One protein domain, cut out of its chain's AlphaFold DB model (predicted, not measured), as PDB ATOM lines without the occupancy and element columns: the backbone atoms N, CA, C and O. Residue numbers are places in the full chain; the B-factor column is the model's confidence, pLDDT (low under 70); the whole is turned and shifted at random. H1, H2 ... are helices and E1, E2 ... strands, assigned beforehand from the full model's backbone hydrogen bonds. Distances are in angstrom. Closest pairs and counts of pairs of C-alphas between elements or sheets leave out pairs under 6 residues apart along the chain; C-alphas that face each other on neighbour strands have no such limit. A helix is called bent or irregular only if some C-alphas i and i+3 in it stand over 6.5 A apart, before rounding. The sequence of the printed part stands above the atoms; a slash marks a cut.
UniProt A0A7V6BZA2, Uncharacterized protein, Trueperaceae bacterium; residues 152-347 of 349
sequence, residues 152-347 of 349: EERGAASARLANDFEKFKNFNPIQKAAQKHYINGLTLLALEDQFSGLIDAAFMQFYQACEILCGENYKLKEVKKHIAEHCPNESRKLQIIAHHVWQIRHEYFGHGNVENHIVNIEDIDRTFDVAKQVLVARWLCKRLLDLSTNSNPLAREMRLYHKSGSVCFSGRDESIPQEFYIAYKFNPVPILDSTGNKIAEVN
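AT A GLANCE: This is residues 152 to 347 of the 349 residues of an uncharacterized protein of Trueperaceae bacterium (UniProt A0A7V6BZA2). Four helices, H2, H3, H5 and H7, make an up-and-down bundle, each running against the one before it in the chain, with H7 in the middle touching the other three. H4 packs on H5, the strand hairpin E3 E4 covers H4 and H5 through E3, a second hairpin E1 E2 is near H6 and H7, and the kinked H1 lies away from the bundle's middle. The printed part has 196 residues with eight named helices and four named strands, in the order H1 H2 H3 H4 H5 H6 H7 E1 E2 H8 E3 E4; the two sheets, E1 - E2 and E3 - E4, are antiparallel and the class is mostly helix. The whole is compact, with a radius of gyration of the C-alphas of 16.4 A and spans of 45 by 40 by 29 A.

HOW THE PARTS SIT: Start at the hairpin of E1, residues 302 to 306, and E2, residues 309 to 312, where N 304 and O 311 are 3.0 A apart, within hydrogen-bond range. From Cys 312 look to Leu 279 of H7, residues 277 to 291: these closest C-alphas of E2 and H7 are 6.8 A apart. H7, the hub, touches H3, residues 198 to 213, at a shallow tilt of 29 degrees, the same way, with the C-alphas of Phe 203 and Val 278 closest at 4.9 A. H2, residues 173 to 191, forms a helical hairpin with H3, at a shallow tilt of 15 degrees, closest at C-alphas 185 and 202, 4.0 A; H2 also touches H7, closest at C-alphas 175 and 289, 7.1 A. H5, residues 232 to 251, touches H7 at C-alphas 245 and 281, the closest at 5.9 A, opposite ways at a shallow tilt of 34 degrees, only just short of steep. H4, residues 220 to 230, forms a helical hairpin with H5, closest at C-alphas 228 and 235, 5.1 A. E3, residues 333 to 336, and E4, residues 342 to 346, form a hairpin, with N 335 and O 344 2.9 A apart, within hydrogen-bond range; the C-alphas of Lys 225 and Leu 336, the closest of H4 and E3, are 6.2 A apart. H8, residues 319 to 324, is close to but not clearly touching H7, its closest C-alphas being 277 and 324, 6.6 A. H6, residues 268 to 275, meets H7 only through their link. H1, residues 152 to 169, touches no helix. Every O i to N i+4 pair is within hydrogen-bond range in H2, H3, H4, H6, H7 and H8, against 11 of 14 in H1 and 14 of 16 in H5.

IN THESE COORDINATES: Find C-alpha 152 at (-3.715, 32.086, -17.834); from there H1 runs 24.6 A, irregular, with C-alphas 163 and 166 7.7 A apart and a kink of 58 degrees near residue 163. H2 is 27.1 A long, H3 22.4 A and H7 21.4 A. H5, 28.9 A, begins at C-alpha 232 (-2.367, 28.367, -45.589) and is irregular, with C-alphas 233 and 236 8.2 A apart. E4 ends at C-alpha 346 (11.438, 38.828, -46.884).

THE WHOLE: The C-alphas of Ala 162 and Glu 259, the two farthest apart, are 47.4 A apart. The printed part has no cut, and the one long link is H5 to H6, residues 252 to 267. Mean pLDDT of the printed part is 84.9; look for values under 70 in 31 residues, among them 255 to 266.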
ATOM      1  N   GLU A 152      -3.033  32.106 -16.544       64.44
ATOM      2  CA  GLU A 152      -3.715  32.086 -17.834       64.44
ATOM      3  C   GLU A 152      -3.393  30.812 -18.638       64.44
ATOM      4  O   GLU A 152      -4.267  30.242 -19.302       64.44
ATOM      5  N   GLU A 153      -2.169  30.287 -18.525       69.56
ATOM      6  CA  GLU A 153      -1.741  29.056 -19.202       69.56
ATOM      7  C   GLU A 153      -2.417  27.811 -18.616       69.56
ATOM      8  O   GLU A 153      -2.624  26.825 -19.328       69.56
ATOM      9  N   ARG A 154      -2.820  27.844 -17.336       73.25
ATOM     10  CA  ARG A 154      -3.572  26.744 -16.705       73.25
ATOM     11  C   ARG A 154      -4.950  26.576 -17.336       73.25
ATOM     12  O   ARG A 154      -5.371  25.446 -17.583       73.25
ATOM     13  N   GLY A 155      -5.625  27.685 -17.647       77.25
ATOM     14  CA  GLY A 155      -6.908  27.672 -18.350       77.25
ATOM     15  C   GLY A 155      -6.777  27.075 -19.752       77.25
ATOM     16  O   GLY A 155      -7.523  26.163 -20.113       77.25
ATOM     17  N   ALA A 156      -5.765  27.514 -20.508       78.31
ATOM     18  CA  ALA A 156      -5.470  26.974 -21.834       78.31
ATOM     19  C   ALA A 156      -5.089  25.482 -21.788       78.31
ATOM     20  O   ALA A 156      -5.564  24.696 -22.609       78.31
ATOM     21  N   ALA A 157      -4.284  25.065 -20.806       81.94
ATOM     22  CA  ALA A 157      -3.921  23.665 -20.603       81.94
ATOM     23  C   ALA A 157      -5.141  22.802 -20.251       81.94
ATOM     24  O   ALA A 157      -5.296  21.718 -20.811       81.94
ATOM     25  N   SER A 158      -6.032  23.293 -19.385       82.38
ATOM     26  CA  SER A 158      -7.277  22.606 -19.029       82.38
ATOM     27  C   SER A 158      -8.205  22.461 -20.236       82.38
ATOM     28  O   SER A 158      -8.702  21.368 -20.506       82.38
ATOM     29  N   ALA A 159      -8.404  23.535 -21.006       82.94
ATOM     30  CA  ALA A 159      -9.207  23.495 -22.226       82.94
ATOM     31  C   ALA A 159      -8.617  22.519 -23.251       82.94
ATOM     32  O   ALA A 159      -9.339  21.766 -23.900       82.94
ATOM     33  N   ARG A 160      -7.290  22.492 -23.377       85.62
ATOM     34  CA  ARG A 160      -6.586  21.586 -24.281       85.62
ATOM     35  C   ARG A 160      -6.680  20.127 -23.838       85.62
ATOM     36  O   ARG A 160      -6.878  19.256 -24.679       85.62
ATOM     37  N   LEU A 161      -6.586  19.855 -22.537       86.56
ATOM     38  CA  LEU A 161      -6.808  18.517 -21.992       86.56
ATOM     39  C   LEU A 161      -8.233  18.032 -22.298       86.56
ATOM     40  O   LEU A 161      -8.401  16.897 -22.728       86.56
ATOM     41  N   ALA A 162      -9.238  18.895 -22.144       87.38
ATOM     42  CA  ALA A 162     -10.627  18.548 -22.441       87.38
ATOM     43  C   ALA A 162     -10.891  18.338 -23.943       87.38
ATOM     44  O   ALA A 162     -11.595  17.405 -24.319       87.38
ATOM     45  N   ASN A 163     -10.322  19.189 -24.804       87.81
ATOM     46  CA  ASN A 163     -10.713  19.267 -26.216       87.81
ATOM     47  C   ASN A 163      -9.792  18.501 -27.178       87.81
ATOM     48  O   ASN A 163     -10.236  18.087 -28.249       87.81
ATOM     49  N   ASP A 164      -8.516  18.321 -26.828       88.81
ATOM     50  CA  ASP A 164      -7.502  17.798 -27.752       88.81
ATOM     51  C   ASP A 164      -6.900  16.450 -27.306       88.81
ATOM     52  O   ASP A 164      -6.167  15.828 -28.076       88.81
ATOM     53  N   PHE A 165      -7.219  15.946 -26.106       87.75
ATOM     54  CA  PHE A 165      -6.651  14.689 -25.590       87.75
ATOM     55  C   PHE A 165      -6.872  13.496 -26.528       87.75
ATOM     56  O   PHE A 165      -5.912  12.811 -26.885       87.75
ATOM     57  N   GLU A 166      -8.107  13.271 -26.983       89.62
ATOM     58  CA  GLU A 166      -8.403  12.162 -27.899       89.62
ATOM     59  C   GLU A 166      -7.694  12.331 -29.252       89.62
ATOM     60  O   GLU A 166      -7.285  11.341 -29.856       89.62
ATOM     61  N   LYS A 167      -7.447  13.566 -29.704       88.88
ATOM     62  CA  LYS A 167      -6.661  13.816 -30.923       88.88
ATOM     63  C   LYS A 167      -5.205  13.384 -30.731       88.88
ATOM     64  O   LYS A 167      -4.646  12.722 -31.599       88.88
ATOM     65  N   PHE A 168      -4.603  13.705 -29.580       87.12
ATOM     66  CA  PHE A 168      -3.217  13.328 -29.270       87.12
ATOM     67  C   PHE A 168      -3.037  11.833 -29.006       87.12
ATOM     68  O   PHE A 168      -2.029  11.246 -29.394       87.12
ATOM     69  N   LYS A 169      -4.026  11.195 -28.383       89.69
ATOM     70  CA  LYS A 169      -4.030   9.748 -28.147       89.69
ATOM     71  C   LYS A 169      -4.068   8.953 -29.454       89.69
ATOM     72  O   LYS A 169      -3.413   7.917 -29.570       89.69
ATOM     73  N   ASN A 170      -4.795   9.461 -30.446       90.31
ATOM     74  CA  ASN A 170      -5.041   8.785 -31.717       90.31
ATOM     75  C   ASN A 170      -4.123   9.270 -32.853       90.31
ATOM     76  O   ASN A 170      -4.510   9.240 -34.020       90.31
ATOM     77  N   PHE A 171      -2.893   9.685 -32.536       92.31
ATOM     78  CA  PHE A 171      -1.909  10.063 -33.550       92.31
ATOM     79  C   PHE A 171      -1.647   8.958 -34.577       92.31
ATOM     80  O   PHE A 171      -1.470   7.776 -34.242       92.31
ATOM     81  N   ASN A 172      -1.542   9.378 -35.838       93.25
ATOM     82  CA  ASN A 172      -1.037   8.539 -36.917       93.25
ATOM     83  C   ASN A 172       0.484   8.282 -36.744       93.25
ATOM     84  O   ASN A 172       1.121   8.895 -35.882       93.25
ATOM     85  N   PRO A 173       1.099   7.370 -37.520       93.94
ATOM     86  CA  PRO A 173       2.517   7.034 -37.355       93.94
ATOM     87  C   PRO A 173       3.479   8.229 -37.463       93.94
ATOM     88  O   PRO A 173       4.381   8.347 -36.635       93.94
ATOM     89  N   ILE A 174       3.250   9.142 -38.414       92.62
ATOM     90  CA  ILE A 174       4.070  10.349 -38.631       92.62
ATOM     91  C   ILE A 174       3.978  11.274 -37.409       92.62
ATOM     92  O   ILE A 174       4.989  11.687 -36.843       92.62
ATOM     93  N   GLN A 175       2.760  11.536 -36.935       93.50
ATOM     94  CA  GLN A 175       2.509  12.355 -35.747       93.50
ATOM     95  C   GLN A 175       3.105  11.725 -34.481       93.50
ATOM     96  O   GLN A 175       3.664  12.440 -33.653       93.50
ATOM     97  N   LYS A 176       3.045  10.395 -34.333       93.81
ATOM     98  CA  LYS A 176       3.679   9.673 -33.214       93.81
ATOM     99  C   LYS A 176       5.197   9.802 -33.240       93.81
ATOM    100  O   LYS A 176       5.801   9.995 -32.187       93.81
ATOM    101  N   ALA A 177       5.819   9.694 -34.411       93.75
ATOM    102  CA  ALA A 177       7.259   9.891 -34.547       93.75
ATOM    103  C   ALA A 177       7.652  11.329 -34.165       93.75
ATOM    104  O   ALA A 177       8.495  11.524 -33.290       93.75
ATOM    105  N   ALA A 178       6.953  12.331 -34.706       94.19
ATOM    106  CA  ALA A 178       7.169  13.734 -34.353       94.19
ATOM    107  C   ALA A 178       6.920  14.027 -32.860       94.19
ATOM    108  O   ALA A 178       7.678  14.765 -32.233       94.19
ATOM    109  N   GLN A 179       5.899  13.411 -32.253       94.25
ATOM    110  CA  GLN A 179       5.625  13.505 -30.817       94.25
ATOM    111  C   GLN A 179       6.792  12.974 -29.981       94.25
ATOM    112  O   GLN A 179       7.170  13.619 -29.003       94.25
ATOM    113  N   LYS A 180       7.352  11.811 -30.337       93.94
ATOM    114  CA  LYS A 180       8.498  11.228 -29.622       93.94
ATOM    115  C   LYS A 180       9.689  12.176 -29.651       93.94
ATOM    116  O   LYS A 180      10.237  12.474 -28.598       93.94
ATOM    117  N   HIS A 181      10.017  12.708 -30.824       95.25
ATOM    118  CA  HIS A 181      11.053  13.724 -30.966       95.25
ATOM    119  C   HIS A 181      10.761  14.964 -30.107       95.25
ATOM    120  O   HIS A 181      11.609  15.385 -29.328       95.25
ATOM    121  N   TYR A 182       9.538  15.504 -30.148       93.62
ATOM    122  CA  TYR A 182       9.166  16.654 -29.319       93.62
ATOM    123  C   TYR A 182       9.345  16.385 -27.817       93.62
ATOM    124  O   TYR A 182       9.942  17.195 -27.112       93.62
ATOM    125  N   ILE A 183       8.850  15.251 -27.313       90.94
ATOM    126  CA  ILE A 183       8.962  14.894 -25.891       90.94
ATOM    127  C   ILE A 183      10.424  14.653 -25.508       90.94
ATOM    128  O   ILE A 183      10.866  15.169 -24.485       90.94
ATOM    129  N   ASN A 184      11.190  13.947 -26.341       91.31
ATOM    130  CA  ASN A 184      12.618  13.734 -26.115       91.31
ATOM    131  C   ASN A 184      13.371  15.068 -26.054       91.31
ATOM    132  O   ASN A 184      14.134  15.282 -25.119       91.31
ATOM    133  N   GLY A 185      13.102  15.998 -26.975       91.12
ATOM    134  CA  GLY A 185      13.681  17.342 -26.944       91.12
ATOM    135  C   GLY A 185      13.330  18.110 -25.667       91.12
ATOM    136  O   GLY A 185      14.195  18.752 -25.073       91.12
ATOM    137  N   LEU A 186      12.085  18.006 -25.180       88.00
ATOM    138  CA  LEU A 186      11.686  18.603 -23.899       88.00
ATOM    139  C   LEU A 186      12.427  17.995 -22.703       88.00
ATOM    140  O   LEU A 186      12.695  18.720 -21.744       88.00
ATOM    141  N   THR A 187      12.702  16.691 -22.730       84.19
ATOM    142  CA  THR A 187      13.464  15.989 -21.689       84.19
ATOM    143  C   THR A 187      14.931  16.392 -21.725       84.19
ATOM    144  O   THR A 187      15.473  16.764 -20.693       84.19
ATOM    145  N   LEU A 188      15.553  16.401 -22.906       86.62
ATOM    146  CA  LEU A 188      16.947  16.807 -23.094       86.62
ATOM    147  C   LEU A 188      17.173  18.246 -22.609       86.62
ATOM    148  O   LEU A 188      18.063  18.480 -21.799       86.62
ATOM    149  N   LEU A 189      16.289  19.183 -22.973       82.38
ATOM    150  CA  LEU A 189      16.333  20.546 -22.428       82.38
ATOM    151  C   LEU A 189      16.160  20.610 -20.909       82.38
ATOM    152  O   LEU A 189      16.696  21.510 -20.275       82.38
ATOM    153  N   ALA A 190      15.377  19.706 -20.316       75.94
ATOM    154  CA  ALA A 190      15.196  19.659 -18.864       75.94
ATOM    155  C   ALA A 190      16.469  19.235 -18.133       75.94
ATOM    156  O   ALA A 190      16.685  19.638 -16.995       75.94
ATOM    157  N   LEU A 191      17.250  18.377 -18.779       75.94
ATOM    158  CA  LEU A 191      18.428  17.741 -18.216       75.94
ATOM    159  C   LEU A 191      19.713  18.491 -18.564       75.94
ATOM    160  O   LEU A 191      20.770  18.089 -18.100       75.94
ATOM    161  N   GLU A 192      19.655  19.567 -19.348       75.38
ATOM    162  CA  GLU A 192      20.842  20.334 -19.746       75.38
ATOM    163  C   GLU A 192      21.614  20.904 -18.541       75.38
ATOM    164  O   GLU A 192      22.826  21.082 -18.595       75.38
ATOM    165  N   ASP A 193      20.941  21.188 -17.422       67.31
ATOM    166  CA  ASP A 193      21.619  21.574 -16.174       67.31
ATOM    167  C   ASP A 193      22.401  20.423 -15.526       67.31
ATOM    168  O   ASP A 193      23.279  20.663 -14.699       67.31
ATOM    169  N   GLN A 194      22.089  19.183 -15.901       66.56
ATOM    170  CA  GLN A 194      22.694  17.961 -15.377       66.56
ATOM    171  C   GLN A 194      23.731  17.366 -16.333       66.56
ATOM    172  O   GLN A 194      24.716  16.802 -15.871       66.56
ATOM    173  N   PHE A 195      23.528  17.489 -17.648       69.88
ATOM    174  CA  PHE A 195      24.445  16.990 -18.672       69.88
ATOM    175  C   PHE A 195      24.575  17.998 -19.802       69.88
ATOM    176  O   PHE A 195      23.600  18.563 -20.282       69.88
ATOM    177  N   SER A 196      25.803  18.203 -20.244       66.06
ATOM    178  CA  SER A 196      26.140  19.199 -21.253       66.06
ATOM    179  C   SER A 196      25.840  18.734 -22.664       66.06
ATOM    180  O   SER A 196      26.062  17.565 -22.983       66.06
ATOM    181  N   GLY A 197      25.504  19.679 -23.540       69.81
ATOM    182  CA  GLY A 197      25.317  19.403 -24.968       69.81
ATOM    183  C   GLY A 197      23.939  18.824 -25.289       69.81
ATOM    184  O   GLY A 197      23.649  18.509 -26.443       69.81
ATOM    185  N   LEU A 198      23.054  18.739 -24.297       82.00
ATOM    186  CA  LEU A 198      21.667  18.355 -24.497       82.00
ATOM    187  C   LEU A 198      20.853  19.467 -25.166       82.00
ATOM    188  O   LEU A 198      19.834  19.155 -25.772       82.00
ATOM    189  N   ILE A 199      21.300  20.727 -25.138       85.31
ATOM    190  CA  ILE A 199      20.751  21.815 -25.966       85.31
ATOM    191  C   ILE A 199      20.867  21.478 -27.454       85.31
ATOM    192  O   ILE A 199      19.878  21.619 -28.175       85.31
ATOM    193  N   ASP A 200      22.033  21.003 -27.907       84.75
ATOM    194  CA  ASP A 200      22.224  20.607 -29.305       84.75
ATOM    195  C   ASP A 200      21.342  19.408 -29.654       84.75
ATOM    196  O   ASP A 200      20.531  19.462 -30.584       84.75
ATOM    197  N   ALA A 201      21.392  18.370 -28.817       87.44
ATOM    198  CA  ALA A 201      20.554  17.195 -28.991       87.44
ATOM    199  C   ALA A 201      19.058  17.561 -29.012       87.44
ATOM    200  O   ALA A 201      18.310  17.065 -29.854       87.44
ATOM    201  N   ALA A 202      18.610  18.460 -28.133       91.19
ATOM    202  CA  ALA A 202      17.227  18.907 -28.081       91.19
ATOM    203  C   ALA A 202      16.825  19.713 -29.315       91.19
ATOM    204  O   ALA A 202      15.744  19.474 -29.860       91.19
ATOM    205  N   PHE A 203      17.680  20.632 -29.777       93.00
ATOM    206  CA  PHE A 203      17.464  21.352 -31.029       93.00
ATOM    207  C   PHE A 203      17.263  20.361 -32.175       93.00
ATOM    208  O   PHE A 203      16.267  20.451 -32.896       93.00
ATOM    209  N   MET A 204      18.147  19.366 -32.284       93.12
ATOM    210  CA  MET A 204      18.062  18.333 -33.311       93.12
ATOM    211  C   MET A 204      16.781  17.503 -33.203       93.12
ATOM    212  O   MET A 204      16.158  17.235 -34.230       93.12
ATOM    213  N   GLN A 205      16.318  17.166 -31.994       95.00
ATOM    214  CA  GLN A 205      15.024  16.502 -31.815       95.00
ATOM    215  C   GLN A 205      13.861  17.366 -32.339       95.00
ATOM    216  O   GLN A 205      13.017  16.881 -33.090       95.00
ATOM    217  N   PHE A 206      13.803  18.657 -31.995       95.62
ATOM    218  CA  PHE A 206      12.732  19.534 -32.489       95.62
ATOM    219  C   PHE A 206      12.794  19.736 -34.005       95.62
ATOM    220  O   PHE A 206      11.760  19.729 -34.672       95.62
ATOM    221  N   TYR A 207      13.999  19.880 -34.552       95.00
ATOM    222  CA  TYR A 207      14.243  19.982 -35.987       95.00
ATOM    223  C   TYR A 207      13.757  18.730 -36.739       95.00
ATOM    224  O   TYR A 207      12.972  18.850 -37.680       95.00
ATOM    225  N   GLN A 208      14.119  17.531 -36.275       93.88
ATOM    226  CA  GLN A 208      13.691  16.256 -36.870       93.88
ATOM    227  C   GLN A 208      12.169  16.076 -36.832       93.88
ATOM    228  O   GLN A 208      11.564  15.607 -37.795       93.88
ATOM    229  N   ALA A 209      11.512  16.508 -35.753       95.00
ATOM    230  CA  ALA A 209      10.054  16.512 -35.697       95.00
ATOM    231  C   ALA A 209       9.429  17.419 -36.775       95.00
ATOM    232  O   ALA A 209       8.431  17.030 -37.383       95.00
ATOM    233  N   CYS A 210      10.004  18.601 -37.033       95.38
ATOM    234  CA  CYS A 210       9.557  19.476 -38.122       95.38
ATOM    235  C   CYS A 210       9.716  18.801 -39.492       95.38
ATOM    236  O   CYS A 210       8.821  18.911 -40.328       95.38
ATOM    237  N   GLU A 211      10.825  18.092 -39.719       92.81
ATOM    238  CA  GLU A 211      11.075  17.356 -40.966       92.81
ATOM    239  C   GLU A 211      10.051  16.249 -41.195       92.81
ATOM    240  O   GLU A 211       9.466  16.164 -42.276       92.81
ATOM    241  N   ILE A 212       9.793  15.435 -40.171       93.25
ATOM    242  CA  ILE A 212       8.828  14.333 -40.234       93.25
ATOM    243  C   ILE A 212       7.423  14.864 -40.523       93.25
ATOM    244  O   ILE A 212       6.748  14.367 -41.423       93.25
ATOM    245  N   LEU A 213       6.997  15.915 -39.814       93.38
ATOM    246  CA  LEU A 213       5.681  16.523 -40.026       93.38
ATOM    247  C   LEU A 213       5.519  17.097 -41.438       93.38
ATOM    248  O   LEU A 213       4.405  17.099 -41.951       93.38
ATOM    249  N   CYS A 214       6.610  17.537 -42.067       92.19
ATOM    250  CA  CYS A 214       6.601  18.120 -43.407       92.19
ATOM    251  C   CYS A 214       6.976  17.135 -44.532       92.19
ATOM    252  O   CYS A 214       7.203  17.568 -45.664       92.19
ATOM    253  N   GLY A 215       7.044  15.826 -44.254       81.12
ATOM    254  CA  GLY A 215       7.221  14.788 -45.277       81.12
ATOM    255  C   GLY A 215       8.656  14.296 -45.521       81.12
ATOM    256  O   GLY A 215       8.989  13.988 -46.662       81.12
ATOM    257  N   GLU A 216       9.499  14.234 -44.481       69.25
ATOM    258  CA  GLU A 216      10.789  13.500 -44.431       69.25
ATOM    259  C   GLU A 216      11.812  13.825 -45.544       69.25
ATOM    260  O   GLU A 216      12.701  13.033 -45.848       69.25
ATOM    261  N   ASN A 217      11.727  15.001 -46.170       66.31
ATOM    262  CA  ASN A 217      12.545  15.310 -47.349       66.31
ATOM    263  C   ASN A 217      13.860  16.051 -47.035       66.31
ATOM    264  O   ASN A 217      14.627  16.336 -47.954       66.31
ATOM    265  N   TYR A 218      14.115  16.408 -45.767       69.50
ATOM    266  CA  TYR A 218      15.266  17.179 -45.234       69.50
ATOM    267  C   TYR A 218      15.529  18.563 -45.870       69.50
ATOM    268  O   TYR A 218      16.296  19.385 -45.364       69.50
ATOM    269  N   LYS A 219      14.882  18.861 -46.995       87.19
ATOM    270  CA  LYS A 219      15.089  20.053 -47.808       87.19
ATOM    271  C   LYS A 219      14.111  21.137 -47.393       87.19
ATOM    272  O   LYS A 219      12.900  20.986 -47.541       87.19
ATOM    273  N   LEU A 220      14.653  22.290 -47.002       91.25
ATOM    274  CA  LEU A 220      13.879  23.477 -46.632       91.25
ATOM    275  C   LEU A 220      12.827  23.871 -47.682       91.25
ATOM    276  O   LEU A 220      11.744  24.327 -47.328       91.25
ATOM    277  N   LYS A 221      13.124  23.692 -48.977       92.12
ATOM    278  CA  LYS A 221      12.170  23.975 -50.058       92.12
ATOM    279  C   LYS A 221      10.896  23.130 -49.933       92.12
ATOM    280  O   LYS A 221       9.802  23.677 -50.034       92.12
ATOM    281  N   GLU A 222      11.040  21.833 -49.675       92.06
ATOM    282  CA  GLU A 222       9.908  20.911 -49.537       92.06
ATOM    283  C   GLU A 222       9.125  21.189 -48.254       92.06
ATOM    284  O   GLU A 222       7.900  21.203 -48.271       92.06
ATOM    285  N   VAL A 223       9.821  21.536 -47.169       93.50
ATOM    286  CA  VAL A 223       9.191  21.968 -45.914       93.50
ATOM    287  C   VAL A 223       8.334  23.215 -46.127       93.50
ATOM    288  O   VAL A 223       7.177  23.259 -45.717       93.50
ATOM    289  N   LYS A 224       8.867  24.224 -46.824       95.06
ATOM    290  CA  LYS A 224       8.124  25.448 -47.150       95.06
ATOM    291  C   LYS A 224       6.916  25.176 -48.044       95.06
ATOM    292  O   LYS A 224       5.851  25.732 -47.790       95.06
ATOM    293  N   LYS A 225       7.065  24.301 -49.043       94.25
ATOM    294  CA  LYS A 225       5.967  23.855 -49.910       94.25
ATOM    295  C   LYS A 225       4.870  23.156 -49.101       94.25
ATOM    296  O   LYS A 225       3.701  23.511 -49.230       94.25
ATOM    297  N   HIS A 226       5.251  22.234 -48.217       94.06
ATOM    298  CA  HIS A 226       4.323  21.528 -47.335       94.06
ATOM    299  C   HIS A 226       3.544  22.503 -46.442       94.06
ATOM    300  O   HIS A 226       2.320  22.419 -46.359       94.06
ATOM    301  N   ILE A 227       4.238  23.465 -45.823       95.31
ATOM    302  CA  ILE A 227       3.626  24.533 -45.019       95.31
ATOM    303  C   ILE A 227       2.647  25.365 -45.859       95.31
ATOM    304  O   ILE A 227       1.556  25.679 -45.387       95.31
ATOM    305  N   ALA A 228       3.008  25.717 -47.094       95.00
ATOM    306  CA  ALA A 228       2.141  26.493 -47.976       95.00
ATOM    307  C   ALA A 228       0.852  25.754 -48.353       95.00
ATOM    308  O   ALA A 228      -0.201  26.379 -48.447       95.00
ATOM    309  N   GLU A 229       0.933  24.439 -48.534       94.44
ATOM    310  CA  GLU A 229      -0.201  23.586 -48.881       94.44
ATOM    311  C   GLU A 229      -1.113  23.292 -47.678       94.44
ATOM    312  O   GLU A 229      -2.330  23.427 -47.778       94.44
ATOM    313  N   HIS A 230      -0.536  22.937 -46.526       93.06
ATOM    314  CA  HIS A 230      -1.287  22.394 -45.387       93.06
ATOM    315  C   HIS A 230      -1.565  23.417 -44.278       93.06
ATOM    316  O   HIS A 230      -2.423  23.187 -43.428       93.06
ATOM    317  N   CYS A 231      -0.858  24.550 -44.267       92.81
ATOM    318  CA  CYS A 231      -0.986  25.591 -43.243       92.81
ATOM    319  C   CYS A 231      -1.259  26.984 -43.855       92.81
ATOM    320  O   CYS A 231      -0.589  27.949 -43.473       92.81
ATOM    321  N   PRO A 232      -2.229  27.149 -44.780       90.56
ATOM    322  CA  PRO A 232      -2.367  28.367 -45.589       90.56
ATOM    323  C   PRO A 232      -2.544  29.644 -44.754       90.56
ATOM    324  O   PRO A 232      -1.940  30.670 -45.063       90.56
ATOM    325  N   ASN A 233      -3.286  29.568 -43.644       92.50
ATOM    326  CA  ASN A 233      -3.586  30.719 -42.781       92.50
ATOM    327  C   ASN A 233      -2.357  31.287 -42.049       92.50
ATOM    328  O   ASN A 233      -2.354  32.449 -41.657       92.50
ATOM    329  N   GLU A 234      -1.314  30.479 -41.851       93.50
ATOM    330  CA  GLU A 234      -0.084  30.876 -41.146       93.50
ATOM    331  C   GLU A 234       1.176  30.667 -41.990       93.50
ATOM    332  O   GLU A 234       2.293  30.823 -41.492       93.50
ATOM    333  N   SER A 235       1.001  30.347 -43.276       94.25
ATOM    334  CA  SER A 235       2.055  29.880 -44.174       94.25
ATOM    335  C   SER A 235       3.254  30.824 -44.192       94.25
ATOM    336  O   SER A 235       4.376  30.398 -43.923       94.25
ATOM    337  N   ARG A 236       3.025  32.126 -44.408       95.00
ATOM    338  CA  ARG A 236       4.098  33.130 -44.468       95.00
ATOM    339  C   ARG A 236       4.980  33.103 -43.213       95.00
ATOM    340  O   ARG A 236       6.194  32.965 -43.322       95.00
ATOM    341  N   LYS A 237       4.364  33.192 -42.032       95.06
ATOM    342  CA  LYS A 237       5.051  33.219 -40.731       95.06
ATOM    343  C   LYS A 237       5.821  31.921 -40.476       95.06
ATOM    344  O   LYS A 237       6.992  31.949 -40.111       95.06
ATOM    345  N   LEU A 238       5.186  30.775 -40.719       95.50
ATOM    346  CA  LEU A 238       5.811  29.465 -40.529       95.50
ATOM    347  C   LEU A 238       6.993  29.248 -41.480       95.50
ATOM    348  O   LEU A 238       8.008  28.705 -41.057       95.50
ATOM    349  N   GLN A 239       6.909  29.708 -42.731       95.88
ATOM    350  CA  GLN A 239       8.022  29.627 -43.680       95.88
ATOM    351  C   GLN A 239       9.215  30.500 -43.273       95.88
ATOM    352  O   GLN A 239      10.356  30.103 -43.517       95.88
ATOM    353  N   ILE A 240       8.969  31.662 -42.662       95.00
ATOM    354  CA  ILE A 240      10.021  32.535 -42.121       95.00
ATOM    355  C   ILE A 240      10.736  31.840 -40.958       95.00
ATOM    356  O   ILE A 240      11.953  31.676 -40.995       95.00
ATOM    357  N   ILE A 241       9.974  31.344 -39.983       95.12
ATOM    358  CA  ILE A 241      10.518  30.639 -38.816       95.12
ATOM    359  C   ILE A 241      11.244  29.352 -39.241       95.12
ATOM    360  O   ILE A 241      12.339  29.072 -38.759       95.12
ATOM    361  N   ALA A 242      10.691  28.586 -40.185       94.88
ATOM    362  CA  ALA A 242      11.352  27.405 -40.738       94.88
ATOM    363  C   ALA A 242      12.655  27.764 -41.461       94.88
ATOM    364  O   ALA A 242      13.652  27.067 -41.315       94.88
ATOM    365  N   HIS A 243      12.695  28.867 -42.210       93.56
ATOM    366  CA  HIS A 243      13.936  29.296 -42.852       93.56
ATOM    367  C   HIS A 243      15.040  29.574 -41.831       93.56
ATOM    368  O   HIS A 243      16.148  29.065 -41.990       93.56
ATOM    369  N   HIS A 244      14.700  30.301 -40.765       93.00
ATOM    370  CA  HIS A 244      15.599  30.588 -39.649       93.00
ATOM    371  C   HIS A 244      16.137  29.311 -38.997       93.00
ATOM    372  O   HIS A 244      17.346  29.117 -38.908       93.00
ATOM    373  N   VAL A 245      15.243  28.394 -38.612       93.69
ATOM    374  CA  VAL A 245      15.613  27.116 -37.978       93.69
ATOM    375  C   VAL A 245      16.568  26.310 -38.862       93.69
ATOM    376  O   VAL A 245      17.549  25.762 -38.363       93.69
ATOM    377  N   TRP A 246      16.332  26.265 -40.176       92.06
ATOM    378  CA  TRP A 246      17.222  25.557 -41.094       92.06
ATOM    379  C   TRP A 246      18.576  26.244 -41.244       92.06
ATOM    380  O   TRP A 246      19.580  25.542 -41.290       92.06
ATOM    381  N   GLN A 247      18.641  27.575 -41.314       88.44
ATOM    382  CA  GLN A 247      19.925  28.287 -41.365       88.44
ATOM    383  C   GLN A 247      20.754  28.013 -40.110       88.44
ATOM    384  O   GLN A 247      21.887  27.551 -40.214       88.44
ATOM    385  N   ILE A 248      20.143  28.185 -38.938       88.94
ATOM    386  CA  ILE A 248      20.778  27.912 -37.648       88.94
ATOM    387  C   ILE A 248      21.290  26.471 -37.565       88.94
ATOM    388  O   ILE A 248      22.410  26.243 -37.117       88.94
ATOM    389  N   ARG A 249      20.504  25.499 -38.044       88.00
ATOM    390  CA  ARG A 249      20.900  24.088 -38.070       88.00
ATOM    391  C   ARG A 249      22.161  23.837 -38.899       88.00
ATOM    392  O   ARG A 249      22.935  22.968 -38.546       88.00
ATOM    393  N   HIS A 250      22.360  24.535 -40.014       83.69
ATOM    394  CA  HIS A 250      23.559  24.330 -40.839       83.69
ATOM    395  C   HIS A 250      24.796  25.016 -40.254       83.69
ATOM    396  O   HIS A 250      25.908  24.542 -40.465       83.69
ATOM    397  N   GLU A 251      24.600  26.104 -39.512       81.69
ATOM    398  CA  GLU A 251      25.698  26.898 -38.968       81.69
ATOM    399  C   GLU A 251      26.158  26.421 -37.584       81.69
ATOM    400  O   GLU A 251      27.358  26.322 -37.367       81.69
ATOM    401  N   TYR A 252      25.240  26.091 -36.666       80.06
ATOM    402  CA  TYR A 252      25.558  25.996 -35.229       80.06
ATOM    403  C   TYR A 252      25.247  24.648 -34.556       80.06
ATOM    404  O   TYR A 252      25.751  24.401 -33.460       80.06
ATOM    405  N   PHE A 253      24.413  23.798 -35.164       81.88
ATOM    406  CA  PHE A 253      23.867  22.590 -34.524       81.88
ATOM    407  C   PHE A 253      24.101  21.317 -35.354       81.88
ATOM    408  O   PHE A 253      24.153  21.352 -36.583       81.88
ATOM    409  N   GLY A 254      24.201  20.162 -34.695       74.25
ATOM    410  CA  GLY A 254      24.506  18.878 -35.330       74.25
ATOM    411  C   GLY A 254      25.855  18.884 -36.063       74.25
ATOM    412  O   GLY A 254      26.822  19.489 -35.624       74.25
ATOM    413  N   HIS A 255      25.942  18.239 -37.230       67.38
ATOM    414  CA  HIS A 255      27.163  18.245 -38.059       67.38
ATOM    415  C   HIS A 255      27.328  19.548 -38.876       67.38
ATOM    416  O   HIS A 255      27.704  19.493 -40.047       67.38
ATOM    417  N   GLY A 256      26.948  20.695 -38.304       62.78
ATOM    418  CA  GLY A 256      27.089  22.020 -38.913       62.78
ATOM    419  C   GLY A 256      28.550  22.471 -39.032       62.78
ATOM    420  O   GLY A 256      29.474  21.659 -38.954       62.78
ATOM    421  N   ASN A 257      28.782  23.772 -39.228       65.88
ATOM    422  CA  ASN A 257      30.145  24.302 -39.281       65.88
ATOM    423  C   ASN A 257      30.873  24.039 -37.949       65.88
ATOM    424  O   ASN A 257      30.487  24.560 -36.905       65.88
ATOM    425  N   VAL A 258      31.940  23.234 -38.001       61.94
ATOM    426  CA  VAL A 258      32.709  22.807 -36.823       61.94
ATOM    427  C   VAL A 258      33.218  24.011 -36.028       61.94
ATOM    428  O   VAL A 258      33.162  23.987 -34.804       61.94
ATOM    429  N   GLU A 259      33.639  25.088 -36.695       62.28
ATOM    430  CA  GLU A 259      34.155  26.299 -36.037       62.28
ATOM    431  C   GLU A 259      33.080  27.050 -35.236       62.28
ATOM    432  O   GLU A 259      33.392  27.715 -34.252       62.28
ATOM    433  N   ASN A 260      31.810  26.908 -35.622       61.94
ATOM    434  CA  ASN A 260      30.674  27.606 -35.020       61.94
ATOM    435  C   ASN A 260      29.859  26.713 -34.072       61.94
ATOM    436  O   ASN A 260      28.867  27.166 -33.500       61.94
ATOM    437  N   HIS A 261      30.230  25.440 -33.918       62.97
ATOM    438  CA  HIS A 261      29.471  24.502 -33.100       62.97
ATOM    439  C   HIS A 261      29.444  24.963 -31.638       62.97
ATOM    440  O   HIS A 261      30.476  25.350 -31.096       62.97
ATOM    441  N   ILE A 262      28.288  24.861 -30.969       63.28
ATOM    442  CA  ILE A 262      28.093  25.386 -29.601       63.28
ATOM    443  C   ILE A 262      29.139  24.884 -28.587       63.28
ATOM    444  O   ILE A 262      29.491  25.589 -27.653       63.28
ATOM    445  N   VAL A 263      29.673  23.677 -28.795       60.25
ATOM    446  CA  VAL A 263      30.710  23.062 -27.941       60.25
ATOM    447  C   VAL A 263      32.097  23.702 -28.079       60.25
ATOM    448  O   VAL A 263      32.967  23.428 -27.259       60.25
ATOM    449  N   ASN A 264      32.304  24.510 -29.121       56.03
ATOM    450  CA  ASN A 264      33.566  25.167 -29.453       56.03
ATOM    451  C   ASN A 264      33.520  26.681 -29.177       56.03
ATOM    452  O   ASN A 264      34.491  27.383 -29.450       56.03
ATOM    453  N   ILE A 265      32.399  27.201 -28.660       63.81
ATOM    454  CA  ILE A 265      32.234  28.621 -28.344       63.81
ATOM    455  C   ILE A 265      32.676  28.862 -26.899       63.81
ATOM    456  O   ILE A 265      32.025  28.414 -25.963       63.81
ATOM    457  N   GLU A 266      33.762  29.614 -26.720       61.38
ATOM    458  CA  GLU A 266      34.313  29.912 -25.387       61.38
ATOM    459  C   GLU A 266      33.600  31.071 -24.662       61.38
ATOM    460  O   GLU A 266      33.738  31.236 -23.451       61.38
ATOM    461  N   ASP A 267      32.813  31.863 -25.395       71.81
ATOM    462  CA  ASP A 267      32.085  33.034 -24.901       71.81
ATOM    463  C   ASP A 267      30.670  32.650 -24.429       71.81
ATOM    464  O   ASP A 267      29.874  32.082 -25.184       71.81
ATOM    465  N   ILE A 268      30.343  32.972 -23.173       69.62
ATOM    466  CA  ILE A 268      29.053  32.633 -22.554       69.62
ATOM    467  C   ILE A 268      27.864  33.356 -23.196       69.62
ATOM    468  O   ILE A 268      26.800  32.753 -23.347       69.62
ATOM    469  N   ASP A 269      28.033  34.616 -23.601       77.00
ATOM    470  CA  ASP A 269      26.965  35.419 -24.194       77.00
ATOM    471  C   ASP A 269      26.648  34.869 -25.598       77.00
ATOM    472  O   ASP A 269      25.486  34.625 -25.930       77.00
ATOM    473  N   ARG A 270      27.681  34.510 -26.374       77.62
ATOM    474  CA  ARG A 270      27.530  33.800 -27.656       77.62
ATOM    475  C   ARG A 270      26.946  32.400 -27.490       77.62
ATOM    476  O   ARG A 270      26.085  32.000 -28.273       77.62
ATOM    477  N   THR A 271      27.378  31.653 -26.477       76.81
ATOM    478  CA  THR A 271      26.827  30.322 -26.175       76.81
ATOM    479  C   THR A 271      25.338  30.416 -25.859       76.81
ATOM    480  O   THR A 271      24.547  29.622 -26.367       76.81
ATOM    481  N   PHE A 272      24.932  31.412 -25.067       80.31
ATOM    482  CA  PHE A 272      23.526  31.658 -24.762       80.31
ATOM    483  C   PHE A 272      22.733  32.085 -26.004       80.31
ATOM    484  O   PHE A 272      21.617  31.601 -26.218       80.31
ATOM    485  N   ASP A 273      23.314  32.935 -26.853       84.44
ATOM    486  CA  ASP A 273      22.699  33.356 -28.110       84.44
ATOM    487  C   ASP A 273      22.421  32.174 -29.044       84.44
ATOM    488  O   ASP A 273      21.348  32.118 -29.655       84.44
ATOM    489  N   VAL A 274      23.335  31.201 -29.103       84.75
ATOM    490  CA  VAL A 274      23.120  29.931 -29.811       84.75
ATOM    491  C   VAL A 274      22.085  29.079 -29.084       84.75
ATOM    492  O   VAL A 274      21.126  28.620 -29.703       84.75
ATOM    493  N   ALA A 275      22.187  28.926 -27.766       85.75
ATOM    494  CA  ALA A 275      21.266  28.105 -26.988       85.75
ATOM    495  C   ALA A 275      19.798  28.522 -27.153       85.75
ATOM    496  O   ALA A 275      18.938  27.664 -27.366       85.75
ATOM    497  N   LYS A 276      19.482  29.825 -27.131       89.19
ATOM    498  CA  LYS A 276      18.095  30.319 -27.267       89.19
ATOM    499  C   LYS A 276      17.439  29.965 -28.605       89.19
ATOM    500  O   LYS A 276      16.210  29.941 -28.673       89.19
ATOM    501  N   GLN A 277      18.194  29.571 -29.634       91.62
ATOM    502  CA  GLN A 277      17.617  29.088 -30.898       91.62
ATOM    503  C   GLN A 277      16.799  27.809 -30.740       91.62
ATOM    504  O   GLN A 277      15.857  27.568 -31.502       91.62
ATOM    505  N   VAL A 278      17.091  27.016 -29.706       92.06
ATOM    506  CA  VAL A 278      16.288  25.841 -29.361       92.06
ATOM    507  C   VAL A 278      14.830  26.204 -29.077       92.06
ATOM    508  O   VAL A 278      13.934  25.416 -29.376       92.06
ATOM    509  N   LEU A 279      14.563  27.421 -28.585       91.62
ATOM    510  CA  LEU A 279      13.210  27.918 -28.339       91.62
ATOM    511  C   LEU A 279      12.442  28.133 -29.647       91.62
ATOM    512  O   LEU A 279      11.250  27.819 -29.712       91.62
ATOM    513  N   VAL A 280      13.125  28.600 -30.697       94.06
ATOM    514  CA  VAL A 280      12.545  28.809 -32.032       94.06
ATOM    515  C   VAL A 280      12.191  27.467 -32.673       94.06
ATOM    516  O   VAL A 280      11.052  27.266 -33.102       94.06
ATOM    517  N   ALA A 281      13.125  26.508 -32.653       95.06
ATOM    518  CA  ALA A 281      12.894  25.157 -33.167       95.06
ATOM    519  C   ALA A 281      11.768  24.440 -32.401       95.06
ATOM    520  O   ALA A 281      10.855  23.875 -33.009       95.06
ATOM    521  N   ARG A 282      11.776  24.526 -31.064       93.75
ATOM    522  CA  ARG A 282      10.737  23.967 -30.186       93.75
ATOM    523  C   ARG A 282       9.359  24.544 -30.489       93.75
ATOM    524  O   ARG A 282       8.381  23.794 -30.513       93.75
ATOM    525  N   TRP A 283       9.261  25.859 -30.690       93.69
ATOM    526  CA  TRP A 283       7.995  26.510 -31.019       93.69
ATOM    527  C   TRP A 283       7.479  26.061 -32.386       93.69
ATOM    528  O   TRP A 283       6.318  25.664 -32.481       93.69
ATOM    529  N   LEU A 284       8.336  26.054 -33.416       95.19
ATOM    530  CA  LEU A 284       7.957  25.626 -34.766       95.19
ATOM    531  C   LEU A 284       7.462  24.179 -34.760       95.19
ATOM    532  O   LEU A 284       6.360  23.905 -35.230       95.19
ATOM    533  N   CYS A 285       8.239  23.281 -34.149       94.81
ATOM    534  CA  CYS A 285       7.885  21.877 -33.973       94.81
ATOM    535  C   CYS A 285       6.513  21.735 -33.312       94.81
ATOM    536  O   CYS A 285       5.628  21.039 -33.819       94.81
ATOM    537  N   LYS A 286       6.304  22.445 -32.196       93.19
ATOM    538  CA  LYS A 286       5.038  22.376 -31.476       93.19
ATOM    539  C   LYS A 286       3.879  22.912 -32.312       93.19
ATOM    540  O   LYS A 286       2.814  22.296 -32.326       93.19
ATOM    541  N   ARG A 287       4.071  24.030 -33.016       93.44
ATOM    542  CA  ARG A 287       3.017  24.640 -33.830       93.44
ATOM    543  C   ARG A 287       2.622  23.744 -34.996       93.44
ATOM    544  O   ARG A 287       1.428  23.565 -35.211       93.44
ATOM    545  N   LEU A 288       3.588  23.140 -35.689       94.31
ATOM    546  CA  LEU A 288       3.325  22.179 -36.763       94.31
ATOM    547  C   LEU A 288       2.566  20.951 -36.245       94.31
ATOM    548  O   LEU A 288       1.594  20.528 -36.867       94.31
ATOM    549  N   LEU A 289       2.935  20.419 -35.074       93.06
ATOM    550  CA  LEU A 289       2.220  19.293 -34.466       93.06
ATOM    551  C   LEU A 289       0.768  19.668 -34.115       93.06
ATOM    552  O   LEU A 289      -0.163  18.901 -34.376       93.06
ATOM    553  N   ASP A 290       0.561  20.862 -33.565       92.19
ATOM    554  CA  ASP A 290      -0.767  21.374 -33.218       92.19
ATOM    555  C   ASP A 290      -1.635  21.581 -34.471       92.19
ATOM    556  O   ASP A 290      -2.791  21.160 -34.488       92.19
ATOM    557  N   LEU A 291      -1.069  22.140 -35.545       92.81
ATOM    558  CA  LEU A 291      -1.752  22.315 -36.832       92.81
ATOM    559  C   LEU A 291      -2.082  20.978 -37.500       92.81
ATOM    560  O   LEU A 291      -3.199  20.797 -37.969       92.81
ATOM    561  N   SER A 292      -1.171  20.001 -37.442       90.94
ATOM    562  CA  SER A 292      -1.393  18.658 -38.003       90.94
ATOM    563  C   SER A 292      -2.585  17.920 -37.383       90.94
ATOM    564  O   SER A 292      -3.047  16.912 -37.913       90.94
ATOM    565  N   THR A 293      -3.067  18.400 -36.234       88.44
ATOM    566  CA  THR A 293      -4.147  17.787 -35.458       88.44
ATOM    567  C   THR A 293      -5.328  18.727 -35.262       88.44
ATOM    568  O   THR A 293      -6.266  18.367 -34.559       88.44
ATOM    569  N   ASN A 294      -5.311  19.922 -35.869       88.69
ATOM    570  CA  ASN A 294      -6.304  20.973 -35.633       88.69
ATOM    571  C   ASN A 294      -6.544  21.210 -34.130       88.69
ATOM    572  O   ASN A 294      -7.684  21.250 -33.654       88.69
ATOM    573  N   SER A 295      -5.454  21.275 -33.367       86.62
ATOM    574  CA  SER A 295      -5.475  21.481 -31.920       86.62
ATOM    575  C   SER A 295      -5.233  22.940 -31.566       86.62
ATOM    576  O   SER A 295      -4.563  23.681 -32.295       86.62
ATOM    577  N   ASN A 296      -5.736  23.349 -30.404       80.25
ATOM    578  CA  ASN A 296      -5.519  24.706 -29.926       80.25
ATOM    579  C   ASN A 296      -4.039  24.908 -29.554       80.25
ATOM    580  O   ASN A 296      -3.429  24.025 -28.930       80.25
ATOM    581  N   PRO A 297      -3.436  26.062 -29.907       78.19
ATOM    582  CA  PRO A 297      -2.082  26.367 -29.478       78.19
ATOM    583  C   PRO A 297      -2.045  26.423 -27.953       78.19
ATOM    584  O   PRO A 297      -2.848  27.106 -27.322       78.19
ATOM    585  N   LEU A 298      -1.085  25.719 -27.358       73.00
ATOM    586  CA  LEU A 298      -0.726  25.965 -25.969       73.00
ATOM    587  C   LEU A 298       0.447  26.932 -26.006       73.00
ATOM    588  O   LEU A 298       1.573  26.528 -26.311       73.00
ATOM    589  N   ALA A 299       0.171  28.203 -25.730       61.88
ATOM    590  CA  ALA A 299       1.214  29.152 -25.389       61.88
ATOM    591  C   ALA A 299       1.745  28.721 -24.023       61.88
ATOM    592  O   ALA A 299       1.177  29.066 -23.002       61.88
ATOM    593  N   ARG A 300       2.731  27.822 -24.029       64.75
ATOM    594  CA  ARG A 300       3.551  27.551 -22.855       64.75
ATOM    595  C   ARG A 300       4.866  28.257 -23.078       64.75
ATOM    596  O   ARG A 300       5.631  27.828 -23.961       64.75
ATOM    597  N   GLU A 301       5.099  29.308 -22.311       65.69
ATOM    598  CA  GLU A 301       6.335  30.068 -22.343       65.69
ATOM    599  C   GLU A 301       7.458  29.203 -21.775       65.69
ATOM    600  O   GLU A 301       7.611  29.003 -20.574       65.69
ATOM    601  N   MET A 302       8.238  28.610 -22.679       74.69
ATOM    602  CA  MET A 302       9.504  28.012 -22.293       74.69
ATOM    603  C   MET A 302      10.545  29.115 -22.301       74.69
ATOM    604  O   MET A 302      10.740  29.767 -23.330       74.69
ATOM    605  N   ARG A 303      11.187  29.301 -21.152       80.50
ATOM    606  CA  ARG A 303      12.211  30.315 -20.953       80.50
ATOM    607  C   ARG A 303      13.576  29.669 -20.769       80.50
ATOM    608  O   ARG A 303      13.691  28.683 -20.041       80.50
ATOM    609  N   LEU A 304      14.589  30.247 -21.408       79.88
ATOM    610  CA  LEU A 304      15.985  30.051 -21.018       79.88
ATOM    611  C   LEU A 304      16.435  31.252 -20.194       79.88
ATOM    612  O   LEU A 304      16.026  32.378 -20.472       79.88
ATOM    613  N   TYR A 305      17.253  31.001 -19.179       76.12
ATOM    614  CA  TYR A 305      17.700  32.017 -18.234       76.12
ATOM    615  C   TYR A 305      19.179  32.306 -18.441       76.12
ATOM    616  O   TYR A 305      19.981  31.406 -18.678       76.12
ATOM    617  N   HIS A 306      19.512  33.581 -18.326       73.19
ATOM    618  CA  HIS A 306      20.844  34.139 -18.435       73.19
ATOM    619  C   HIS A 306      21.069  35.150 -17.303       73.19
ATOM    620  O   HIS A 306      20.129  35.546 -16.611       73.19
ATOM    621  N   LYS A 307      22.310  35.621 -17.110       67.56
ATOM    622  CA  LYS A 307      22.621  36.651 -16.098       67.56
ATOM    623  C   LYS A 307      21.804  37.938 -16.283       67.56
ATOM    624  O   LYS A 307      21.492  38.588 -15.294       67.56
ATOM    625  N   SER A 308      21.432  38.266 -17.519       69.25
ATOM    626  CA  SER A 308      20.667  39.466 -17.872       69.25
ATOM    627  C   SER A 308      19.142  39.304 -17.798       69.25
ATOM    628  O   SER A 308      18.433  40.295 -17.947       69.25
ATOM    629  N   GLY A 309      18.619  38.093 -17.574       75.25
ATOM    630  CA  GLY A 309      17.178  37.839 -17.528       75.25
ATOM    631  C   GLY A 309      16.775  36.518 -18.176       75.25
ATOM    632  O   GLY A 309      17.585  35.604 -18.309       75.25
ATOM    633  N   SER A 310      15.508  36.406 -18.575       80.75
ATOM    634  CA  SER A 310      14.988  35.220 -19.263       80.75
ATOM    635  C   SER A 310      14.473  35.561 -20.656       80.75
ATOM    636  O   SER A 310      13.879  36.618 -20.856       80.75
ATOM    637  N   VAL A 311      14.673  34.642 -21.597       85.19
ATOM    638  CA  VAL A 311      14.261  34.771 -22.999       85.19
ATOM    639  C   VAL A 311      13.232  33.699 -23.322       85.19
ATOM    640  O   VAL A 311      13.420  32.533 -22.975       85.19
ATOM    641  N   CYS A 312      12.158  34.079 -24.013       87.44
ATOM    642  CA  CYS A 312      11.155  33.164 -24.552       87.44
ATOM    643  C   CYS A 312      10.874  33.479 -26.020       87.44
ATOM    644  O   CYS A 312      10.832  34.639 -26.411       87.44
ATOM    645  N   PHE A 313      10.591  32.452 -26.821       89.56
ATOM    646  CA  PHE A 313      10.088  32.654 -28.179       89.56
ATOM    647  C   PHE A 313       8.586  32.363 -28.244       89.56
ATOM    648  O   PHE A 313       8.149  31.226 -28.039       89.56
ATOM    649  N   SER A 314       7.793  33.392 -28.549       87.25
ATOM    650  CA  SER A 314       6.327  33.312 -28.609       87.25
ATOM    651  C   SER A 314       5.777  33.108 -30.027       87.25
ATOM    652  O   SER A 314       4.560  33.124 -30.216       87.25
ATOM    653  N   GLY A 315       6.643  32.934 -31.035       88.25
ATOM    654  CA  GLY A 315       6.225  32.727 -32.426       88.25
ATOM    655  C   GLY A 315       6.009  33.988 -33.254       88.25
ATOM    656  O   GLY A 315       5.323  33.906 -34.270       88.25
ATOM    657  N   ARG A 316       6.531  35.138 -32.813       89.56
ATOM    658  CA  ARG A 316       6.517  36.395 -33.577       89.56
ATOM    659  C   ARG A 316       7.709  36.398 -34.532       89.56
ATOM    660  O   ARG A 316       8.838  36.247 -34.081       89.56
ATOM    661  N   ASP A 317       7.481  36.515 -35.837       86.94
ATOM    662  CA  ASP A 317       8.571  36.528 -36.817       86.94
ATOM    663  C   ASP A 317       9.435  37.791 -36.708       86.94
ATOM    664  O   ASP A 317      10.625  37.741 -37.009       86.94
ATOM    665  N   GLU A 318       8.898  38.888 -36.172       89.06
ATOM    666  CA  GLU A 318       9.644  40.127 -35.925       89.06
ATOM    667  C   GLU A 318      10.701  39.982 -34.822       89.06
ATOM    668  O   GLU A 318      11.692  40.713 -34.827       89.06
ATOM    669  N   SER A 319      10.532  39.030 -33.893       89.31
ATOM    670  CA  SER A 319      11.521  38.805 -32.833       89.31
ATOM    671  C   SER A 319      12.745  38.040 -33.332       89.31
ATOM    672  O   SER A 319      13.780  38.064 -32.670       89.31
ATOM    673  N   ILE A 320      12.670  37.389 -34.502       89.69
ATOM    674  CA  ILE A 320      13.819  36.702 -35.102       89.69
ATOM    675  C   ILE A 320      15.000  37.663 -35.278       89.69
ATOM    676  O   ILE A 320      16.035  37.422 -34.666       89.69
ATOM    677  N   PRO A 321      14.875  38.762 -36.040       86.19
ATOM    678  CA  PRO A 321      16.002  39.662 -36.258       86.19
ATOM    679  C   PRO A 321      16.371  40.519 -35.046       86.19
ATOM    680  O   PRO A 321      17.511  40.958 -34.939       86.19
ATOM    681  N   GLN A 322      15.427  40.756 -34.133       86.38
ATOM    682  CA  GLN A 322      15.630  41.633 -32.977       86.38
ATOM    683  C   GLN A 322      16.299  40.921 -31.798       86.38
ATOM    684  O   GLN A 322      17.123  41.514 -31.110       86.38
ATOM    685  N   GLU A 323      15.924  39.665 -31.548       87.00
ATOM    686  CA  GLU A 323      16.291  38.947 -30.325       87.00
ATOM    687  C   GLU A 323      16.934  37.587 -30.607       87.00
ATOM    688  O   GLU A 323      17.759  37.149 -29.814       87.00
ATOM    689  N   PHE A 324      16.612  36.917 -31.718       88.62
ATOM    690  CA  PHE A 324      17.091  35.556 -32.012       88.62
ATOM    691  C   PHE A 324      18.118  35.482 -33.147       88.62
ATOM    692  O   PHE A 324      18.540  34.389 -33.516       88.62
ATOM    693  N   TYR A 325      18.564  36.606 -33.692       83.62
ATOM    694  CA  TYR A 325      19.606  36.611 -34.707       83.62
ATOM    695  C   TYR A 325      20.986  36.364 -34.093       83.62
ATOM    696  O   TYR A 325      21.295  36.880 -33.022       83.62
ATOM    697  N   ILE A 326      21.825  35.598 -34.795       73.94
ATOM    698  CA  ILE A 326      23.210  35.331 -34.396       73.94
ATOM    699  C   ILE A 326      24.110  35.412 -35.621       73.94
ATOM    700  O   ILE A 326      24.345  34.388 -36.237       73.94
ATOM    701  N   ALA A 327      24.590  36.601 -35.983       66.50
ATOM    702  CA  ALA A 327      25.755  36.876 -36.849       66.50
ATOM    703  C   ALA A 327      26.016  36.018 -38.124       66.50
ATOM    704  O   ALA A 327      27.067  36.163 -38.744       66.50
ATOM    705  N   TYR A 328      25.095  35.165 -38.572       68.88
ATOM    706  CA  TYR A 328      25.175  34.420 -39.819       68.88
ATOM    707  C   TYR A 328      24.679  35.322 -40.940       68.88
ATOM    708  O   TYR A 328      23.887  36.244 -40.730       68.88
ATOM    709  N   LYS A 329      25.126  35.081 -42.170       67.81
ATOM    710  CA  LYS A 329      24.667  35.885 -43.301       67.81
ATOM    711  C   LYS A 329      23.164  35.660 -43.497       67.81
ATOM    712  O   LYS A 329      22.758  34.586 -43.941       67.81
ATOM    713  N   PHE A 330      22.345  36.663 -43.166       70.31
ATOM    714  CA  PHE A 330      20.908  36.608 -43.422       70.31
ATOM    715  C   PHE A 330      20.692  36.540 -44.930       70.31
ATOM    716  O   PHE A 330      20.765  37.540 -45.643       70.31
ATOM    717  N   ASN A 331      20.448  35.333 -45.429       76.75
ATOM    718  CA  ASN A 331      19.946  35.187 -46.781       76.75
ATOM    719  C   ASN A 331      18.485  35.655 -46.795       76.75
ATOM    720  O   ASN A 331      17.736  35.310 -45.873       76.75
ATOM    721  N   PRO A 332      18.069  36.406 -47.827       85.06
ATOM    722  CA  PRO A 332      16.670  36.733 -48.029       85.06
ATOM    723  C   PRO A 332      15.805  35.475 -47.959       85.06
ATOM    724  O   PRO A 332      16.179  34.412 -48.466       85.06
ATOM    725  N   VAL A 333      14.643  35.586 -47.325       89.81
ATOM    726  CA  VAL A 333      13.732  34.465 -47.113       89.81
ATOM    727  C   VAL A 333      12.775  34.370 -48.300       89.81
ATOM    728  O   VAL A 333      11.822  35.150 -48.368       89.81
ATOM    729  N   PRO A 334      12.933  33.399 -49.221       93.69
ATOM    730  CA  PRO A 334      11.939  33.185 -50.261       93.69
ATOM    731  C   PRO A 334      10.670  32.604 -49.637       93.69
ATOM    732  O   PRO A 334      10.732  31.599 -48.921       93.69
ATOM    733  N   ILE A 335       9.528  33.220 -49.917       96.31
ATOM    734  CA  ILE A 335       8.210  32.682 -49.582       96.31
ATOM    735  C   ILE A 335       7.707  31.918 -50.795       96.31
ATOM    736  O   ILE A 335       7.686  32.459 -51.903       96.31
ATOM    737  N   LEU A 336       7.342  30.659 -50.580       96.06
ATOM    738  CA  LEU A 336       6.913  29.740 -51.620       96.06
ATOM    739  C   LEU A 336       5.404  29.500 -51.553       96.06
ATOM    740  O   LEU A 336       4.809  29.540 -50.474       96.06
ATOM    741  N   ASP A 337       4.800  29.223 -52.701       94.62
ATOM    742  CA  ASP A 337       3.459  28.644 -52.782       94.62
ATOM    743  C   ASP A 337       3.484  27.107 -52.635       94.62
ATOM    744  O   ASP A 337       4.541  26.485 -52.483       94.62
ATOM    745  N   SER A 338       2.308  26.476 -52.702       93.00
ATOM    746  CA  SER A 338       2.143  25.016 -52.623       93.00
ATOM    747  C   SER A 338       2.752  24.253 -53.806       93.00
ATOM    748  O   SER A 338       2.903  23.036 -53.742       93.00
ATOM    749  N   THR A 339       3.150  24.938 -54.881       92.69
ATOM    750  CA  THR A 339       3.872  24.342 -56.017       92.69
ATOM    751  C   THR A 339       5.390  24.471 -55.873       92.69
ATOM    752  O   THR A 339       6.143  23.808 -56.588       92.69
ATOM    753  N   GLY A 340       5.855  25.254 -54.895       90.62
ATOM    754  CA  GLY A 340       7.265  25.530 -54.640       90.62
ATOM    755  C   GLY A 340       7.816  26.716 -55.435       90.62
ATOM    756  O   GLY A 340       9.040  26.881 -55.484       90.62
ATOM    757  N   ASN A 341       6.949  27.528 -56.050       95.00
ATOM    758  CA  ASN A 341       7.332  28.752 -56.745       95.00
ATOM    759  C   ASN A 341       7.443  29.913 -55.757       95.00
ATOM    760  O   ASN A 341       6.640  30.043 -54.835       95.00
ATOM    761  N   LYS A 342       8.451  30.770 -55.950       96.31
ATOM    762  CA  LYS A 342       8.648  31.969 -55.129       96.31
ATOM    763  C   LYS A 342       7.561  32.994 -55.452       96.31
ATOM    764  O   LYS A 342       7.466  33.442 -56.589       96.31
ATOM    765  N   ILE A 343       6.801  33.393 -54.439       95.81
ATOM    766  CA  ILE A 343       5.735  34.401 -54.540       95.81
ATOM    767  C   ILE A 343       6.081  35.709 -53.825       95.81
ATOM    768  O   ILE A 343       5.511  36.749 -54.132       95.81
ATOM    769  N   ALA A 344       7.025  35.670 -52.883       94.19
ATOM    770  CA  ALA A 344       7.548  36.853 -52.211       94.19
ATOM    771  C   ALA A 344       8.961  36.594 -51.670       94.19
ATOM    772  O   ALA A 344       9.465  35.468 -51.687       94.19
ATOM    773  N   GLU A 345       9.599  37.646 -51.173       93.50
ATOM    774  CA  GLU A 345      10.865  37.587 -50.450       93.50
ATOM    775  C   GLU A 345      10.791  38.493 -49.230       93.50
ATOM    776  O   GLU A 345      10.193  39.566 -49.294       93.50
ATOM    777  N   VAL A 346      11.373  38.050 -48.121       88.88
ATOM    778  CA  VAL A 346      11.438  38.828 -46.884       88.88
ATOM    779  C   VAL A 346      12.897  38.987 -46.490       88.88
ATOM    780  O   VAL A 346      13.599  37.994 -46.315       88.88
ATOM    781  N   ASN A 347      13.339  40.230 -46.327       82.81
ATOM    782  CA  ASN A 347      14.618  40.524 -45.694       82.81
ATOM    783  C   ASN A 347      14.385  40.612 -44.188       82.81
ATOM    784  O   ASN A 347      13.548  41.389 -43.734       82.81
TER     785      ASN A 347